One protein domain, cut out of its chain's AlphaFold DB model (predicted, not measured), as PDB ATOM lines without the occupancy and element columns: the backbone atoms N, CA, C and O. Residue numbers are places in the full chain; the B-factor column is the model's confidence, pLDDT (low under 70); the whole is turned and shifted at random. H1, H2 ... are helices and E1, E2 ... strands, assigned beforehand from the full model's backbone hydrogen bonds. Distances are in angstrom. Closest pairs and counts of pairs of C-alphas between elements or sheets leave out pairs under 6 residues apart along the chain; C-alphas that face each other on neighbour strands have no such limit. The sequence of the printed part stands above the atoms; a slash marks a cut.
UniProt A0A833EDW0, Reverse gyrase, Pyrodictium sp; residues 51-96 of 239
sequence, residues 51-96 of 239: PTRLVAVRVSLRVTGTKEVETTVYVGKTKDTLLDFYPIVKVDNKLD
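AT A GLANCE: This is residues 51 to 96 of the 239 residues of the protein "Reverse gyrase" of Pyrodictium sp (UniProt A0A833EDW0). A long, slender hairpin of two antiparallel strands, E1 and E2, makes the length of this rod, with the loop of residues 62 to 68 at one end and a single short helix, H1, near the other. After H1, residues 86 to 96 fold back and cross over the hairpin near the end of E2 as a tail with no named element. The printed part has 46 residues, with two named strands and one named helix in the order E1, E2, H1. The class is mostly strand, though under half of the residues are in named elements. The whole is loose, with a radius of gyration of the C-alphas of 13.5 A and spans of 44 by 19 by 13 A.

HOW THE PARTS SIT: E1, residues 54 to 61, and E2, residues 69 to 77, form a hairpin and are antiparallel neighbours, with 156 degrees between their directions. The C-alphas of Leu 54 and Lys 77 face each other at 4.6 A, and those of Leu 61 and Val 69 at 5.2 A. N 57 and O 73 are within hydrogen-bond range at 2.8 A, as are N 71 and O 59 at 2.9 A. H1, residues 82 to 85, is apart from E1. It is too short for an O i to N i+4 pair inside it; its one O i to N i+3 pair is within hydrogen-bond range.

IN THESE COORDINATES: E1 begins at C-alpha 54, (243.319, 257.099, 339.783), and is 21.5 A long. E2 is 24.4 A long and ends at C-alpha 77, (244.978, 255.640, 335.701). H1 ends at C-alpha 85, (245.350, 265.320, 327.217).

THE WHOLE: The two C-alphas farthest apart, those of Gly 65 and Asp 80, are 44.3 A apart. The printed part has no cut. The link from E1 to E2 is short and that from E2 to H1 is tight. The mean pLDDT of the printed part is 81.3, and residues 94 to 96 are under 70.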
ATOM      1  N   PRO A  51     236.075 262.182 333.679       89.06
ATOM      2  CA  PRO A  51     237.043 262.252 334.767       89.06
ATOM      3  C   PRO A  51     237.927 261.001 334.822       89.06
ATOM      4  O   PRO A  51     237.437 259.877 334.705       89.06
ATOM      5  N   THR A  52     239.231 261.187 335.028       89.38
ATOM      6  CA  THR A  52     240.175 260.078 335.211       89.38
ATOM      7  C   THR A  52     240.016 259.472 336.602       89.38
ATOM      8  O   THR A  52     240.104 260.191 337.597       89.38
ATOM      9  N   ARG A  53     239.850 258.146 336.693       89.12
ATOM     10  CA  ARG A  53     239.974 257.433 337.974       89.12
ATOM     11  C   ARG A  53     241.433 257.051 338.191       89.12
ATOM     12  O   ARG A  53     242.075 256.516 337.286       89.12
ATOM     13  N   LEU A  54     241.941 257.353 339.382       88.88
ATOM     14  CA  LEU A  54     243.319 257.099 339.783       88.88
ATOM     15  C   LEU A  54     243.370 256.048 340.885       88.88
ATOM     16  O   LEU A  54     242.540 256.058 341.792       88.88
ATOM     17  N   VAL A  55     244.386 255.192 340.833       85.94
ATOM     18  CA  VAL A  55     244.761 254.332 341.958       85.94
ATOM     19  C   VAL A  55     245.829 255.068 342.752       85.94
ATOM     20  O   VAL A  55     246.928 255.304 342.248       85.94
ATOM     21  N   ALA A  56     245.478 255.477 343.968       86.19
ATOM     22  CA  ALA A  56     246.371 256.171 344.883       86.19
ATOM     23  C   ALA A  56     246.856 255.204 345.969       86.19
ATOM     24  O   ALA A  56     246.051 254.556 346.633       86.19
ATOM     25  N   VAL A  57     248.167 255.149 346.168       84.06
ATOM     26  CA  VAL A  57     248.818 254.427 347.259       84.06
ATOM     27  C   VAL A  57     249.320 255.466 348.251       84.06
ATOM     28  O   VAL A  57     250.106 256.351 347.898       84.06
ATOM     29  N   ARG A  58     248.849 255.384 349.496       83.50
ATOM     30  CA  ARG A  58     249.422 256.164 350.596       83.50
ATOM     31  C   ARG A  58     250.628 255.416 351.131       83.50
ATOM     32  O   ARG A  58     250.521 254.254 351.506       83.50
ATOM     33  N   VAL A  59     251.761 256.097 351.152       82.06
ATOM     34  CA  VAL A  59     253.023 255.569 351.654       82.06
ATOM     35  C   VAL A  59     253.375 256.369 352.893       82.06
ATOM     36  O   VAL A  59     253.545 257.589 352.810       82.06
ATOM     37  N   SER A  60     253.480 255.695 354.035       79.94
ATOM     38  CA  SER A  60     254.019 256.301 355.245       79.94
ATOM     39  C   SER A  60     255.494 255.932 355.386       79.94
ATOM     40  O   SER A  60     255.900 254.772 355.287       79.94
ATOM     41  N   LEU A  61     256.329 256.956 355.527       79.62
ATOM     42  CA  LEU A  61     257.772 256.824 355.653       79.62
ATOM     43  C   LEU A  61     258.177 257.321 357.033       79.62
ATOM     44  O   LEU A  61     257.995 258.490 357.374       79.62
ATOM     45  N   ARG A  62     258.773 256.430 357.824       79.12
ATOM     46  CA  ARG A  62     259.359 256.771 359.119       79.12
ATOM     47  C   ARG A  62     260.871 256.657 359.030       79.12
ATOM     48  O   ARG A  62     261.409 255.557 358.927       79.12
ATOM     49  N   VAL A  63     261.559 257.793 359.102       78.56
ATOM     50  CA  VAL A  63     263.015 257.819 359.283       78.56
ATOM     51  C   VAL A  63     263.300 257.832 360.785       78.56
ATOM     52  O   VAL A  63     262.706 258.622 361.522       78.56
ATOM     53  N   THR A  64     264.173 256.936 361.253       76.31
ATOM     54  CA  THR A  64     264.530 256.792 362.674       76.31
ATOM     55  C   THR A  64     264.891 258.147 363.289       76.31
ATOM     56  O   THR A  64     265.786 258.827 362.795       76.31
ATOM     57  N   GLY A  65     264.193 258.543 364.359       73.25
ATOM     58  CA  GLY A  65     264.422 259.820 365.050       73.25
ATOM     59  C   GLY A  65     263.701 261.038 364.455       73.25
ATOM     60  O   GLY A  65     263.909 262.150 364.929       73.25
ATOM     61  N   THR A  66     262.841 260.860 363.447       75.06
ATOM     62  CA  THR A  66     262.034 261.943 362.854       75.06
ATOM     63  C   THR A  66     260.540 261.619 362.875       75.06
ATOM     64  O   THR A  66     260.143 260.480 363.131       75.06
ATOM     65  N   LYS A  67     259.701 262.633 362.619       76.75
ATOM     66  CA  LYS A  67     258.253 262.444 362.462       76.75
ATOM     67  C   LYS A  67     257.959 261.601 361.221       76.75
ATOM     68  O   LYS A  67     258.664 261.685 360.219       76.75
ATOM     69  N   GLU A  68     256.899 260.810 361.307       80.94
ATOM     70  CA  GLU A  68     256.365 260.069 360.169       80.94
ATOM     71  C   GLU A  68     255.896 261.045 359.086       80.94
ATOM     72  O   GLU A  68     255.210 262.028 359.374       80.94
ATOM     73  N   VAL A  69     256.326 260.801 357.851       81.44
ATOM     74  CA  VAL A  69     255.953 261.590 356.681       81.44
ATOM     75  C   VAL A  69     255.041 260.737 355.821       81.44
ATOM     76  O   VAL A  69     255.437 259.673 355.343       81.44
ATOM     77  N   GLU A  70     253.826 261.217 355.603       83.50
ATOM     78  CA  GLU A  70     252.881 260.599 354.683       83.50
ATOM     79  C   GLU A  70     252.996 261.248 353.306       83.50
ATOM     80  O   GLU A  70     253.017 262.472 353.168       83.50
ATOM     81  N   THR A  71     253.055 260.422 352.269       81.81
ATOM     82  CA  THR A  71     252.971 260.876 350.883       81.81
ATOM     83  C   THR A  71     251.985 260.016 350.108       81.81
ATOM     84  O   THR A  71     251.754 258.852 350.429       81.81
ATOM     85  N   THR A  72     251.364 260.596 349.085       84.12
ATOM     86  CA  THR A  72     250.442 259.881 348.198       84.12
ATOM     87  C   THR A  72     251.076 259.763 346.824       84.12
ATOM     88  O   THR A  72     251.449 260.774 346.226       84.12
ATOM     89  N   VAL A  73     251.174 258.538 346.313       83.31
ATOM     90  CA  VAL A  73     251.657 258.260 344.960       83.31
ATOM     91  C   VAL A  73     250.534 257.653 344.132       83.31
ATOM     92  O   VAL A  73     249.753 256.846 344.626       83.31
ATOM     93  N   TYR A  74     250.435 258.045 342.866       85.31
ATOM     94  CA  TYR A  74     249.439 257.516 341.938       85.31
ATOM     95  C   TYR A  74     250.090 256.460 341.046       85.31
ATOM     96  O   TYR A  74     251.041 256.783 340.341       85.31
ATOM     97  N   VAL A  75     249.578 255.229 341.068       83.19
ATOM     98  CA  VAL A  75     250.206 254.051 340.427       83.19
ATOM     99  C   VAL A  75     249.430 253.508 339.230       83.19
ATOM    100  O   VAL A  75     249.891 252.620 338.521       83.19
ATOM    101  N   GLY A  76     248.242 254.049 338.983       80.50
ATOM    102  CA  GLY A  76     247.423 253.665 337.848       80.50
ATOM    103  C   GLY A  76     246.405 254.735 337.503       80.50
ATOM    104  O   GLY A  76     245.950 255.486 338.368       80.50
ATOM    105  N   LYS A  77     246.046 254.789 336.222       85.44
ATOM    106  CA  LYS A  77     244.978 255.640 335.701       85.44
ATOM    107  C   LYS A  77     244.139 254.899 334.670       85.44
ATOM    108  O   LYS A  77     244.648 254.042 333.949       85.44
ATOM    109  N   THR A  78     242.871 255.271 334.566       84.25
ATOM    110  CA  THR A  78     242.025 254.888 333.429       84.25
ATOM    111  C   THR A  78     242.564 255.486 332.127       84.25
ATOM    112  O   THR A  78     242.973 256.648 332.115       84.25
ATOM    113  N   LYS A  79     242.554 254.704 331.042       82.69
ATOM    114  CA  LYS A  79     242.920 255.162 329.691       82.69
ATOM    115  C   LYS A  79     241.798 255.999 329.067       82.69
ATOM    116  O   LYS A  79     240.645 255.857 329.470       82.69
ATOM    117  N   ASP A  80     242.155 256.841 328.106       81.56
ATOM    118  CA  ASP A  80     241.265 257.710 327.327       81.56
ATOM    119  C   ASP A  80     240.451 258.677 328.197       81.56
ATOM    120  O   ASP A  80     239.242 258.860 328.042       81.56
ATOM    121  N   THR A  81     241.127 259.309 329.156       85.94
ATOM    122  CA  THR A  81     240.507 260.238 330.109       85.94
ATOM    123  C   THR A  81     241.264 261.562 330.211       85.94
ATOM    124  O   THR A  81     242.317 261.752 329.608       85.94
ATOM    125  N   LEU A  82     240.724 262.499 330.997       87.56
ATOM    126  CA  LEU A  82     241.236 263.861 331.192       87.56
ATOM    127  C   LEU A  82     242.774 263.977 331.294       87.56
ATOM    128  O   LEU A  82     243.371 264.856 330.670       87.56
ATOM    129  N   LEU A  83     243.429 263.104 332.070       86.06
ATOM    130  CA  LEU A  83     244.880 263.155 332.296       86.06
ATOM    131  C   LEU A  83     245.737 262.743 331.089       86.06
ATOM    132  O   LEU A  83     246.951 262.944 331.135       86.06
ATOM    133  N   ASP A  84     245.158 262.171 330.035       82.81
ATOM    134  CA  ASP A  84     245.884 261.847 328.801       82.81
ATOM    135  C   ASP A  84     246.163 263.102 327.962       82.81
ATOM    136  O   ASP A  84     247.244 263.238 327.395       82.81
ATOM    137  N   PHE A  85     245.238 264.064 327.971       82.56
ATOM    138  CA  PHE A  85     245.350 265.320 327.217       82.56
ATOM    139  C   PHE A  85     245.839 266.495 328.069       82.56
ATOM    140  O   PHE A  85     246.415 267.454 327.548       82.56
ATOM    141  N   TYR A  86     245.640 266.433 329.387       84.94
ATOM    142  CA  TYR A  86     246.083 267.469 330.313       84.94
ATOM    143  C   TYR A  86     246.666 266.843 331.595       84.94
ATOM    144  O   TYR A  86     245.956 266.695 332.593       84.94
ATOM    145  N   PRO A  87     247.958 266.452 331.594       82.50
ATOM    146  CA  PRO A  87     248.585 265.733 332.701       82.50
ATOM    147  C   PRO A  87     248.893 266.673 333.876       82.50
ATOM    148  O   PRO A  87     249.995 267.203 334.009       82.50
ATOM    149  N   ILE A  88     247.900 266.884 334.742       83.50
ATOM    150  CA  ILE A  88     248.049 267.660 335.988       83.50
ATOM    151  C   ILE A  88     248.811 266.849 337.043       83.50
ATOM    152  O   ILE A  88     249.555 267.399 337.852       83.50
ATOM    153  N   VAL A  89     248.625 265.529 337.024       83.81
ATOM    154  CA  VAL A  89     249.170 264.586 338.001       83.81
ATOM    155  C   VAL A  89     250.112 263.620 337.293       83.81
ATOM    156  O   VAL A  89     249.787 263.093 336.227       83.81
ATOM    157  N   LYS A  90     251.281 263.378 337.892       81.81
ATOM    158  CA  LYS A  90     252.201 262.332 337.438       81.81
ATOM    159  C   LYS A  90     251.758 260.994 338.016       81.81
ATOM    160  O   LYS A  90     251.595 260.879 339.227       81.81
ATOM    161  N   VAL A  91     251.582 260.011 337.142       80.56
ATOM    162  CA  VAL A  91     251.289 258.626 337.517       80.56
ATOM    163  C   VAL A  91     252.570 257.826 337.333       80.56
ATOM    164  O   VAL A  91     253.145 257.836 336.242       80.56
ATOM    165  N   ASP A  92     253.035 257.193 338.404       79.25
ATOM    166  CA  ASP A  92     254.210 256.333 338.403       79.25
ATOM    167  C   ASP A  92     253.777 254.870 338.483       79.25
ATOM    168  O   ASP A  92     253.528 254.320 339.554       79.25
ATOM    169  N   ASN A  93     253.688 254.237 337.315       70.06
ATOM    170  CA  ASN A  93     253.259 252.845 337.190       70.06
ATOM    171  C   ASN A  93     254.310 251.838 337.701       70.06
ATOM    172  O   ASN A  93     254.071 250.639 337.628       70.06
ATOM    173  N   LYS A  94     255.495 252.293 338.138       67.81
ATOM    174  CA  LYS A  94     256.611 251.418 338.537       67.81
ATOM    175  C   LYS A  94     256.695 251.186 340.043       67.81
ATOM    176  O   LYS A  94     257.597 250.484 340.494       67.81
ATOM    177  N   LEU A  95     255.810 251.803 340.821       64.75
ATOM    178  CA  LEU A  95     255.863 251.711 342.269       64.75
ATOM    179  C   LEU A  95     255.213 250.409 342.753       64.75
ATOM    180  O   LEU A  95     254.011 250.360 343.003       64.75
ATOM    181  N   ASP A  96     256.029 249.369 342.902       61.62
ATOM    182  CA  ASP A  96     255.658 248.116 343.559       61.62
ATOM    183  C   ASP A  96     256.074 248.184 345.039       61.62
ATOM    184  O   ASP A  96     257.205 247.870 345.409       61.62
TER     185      ASP A  96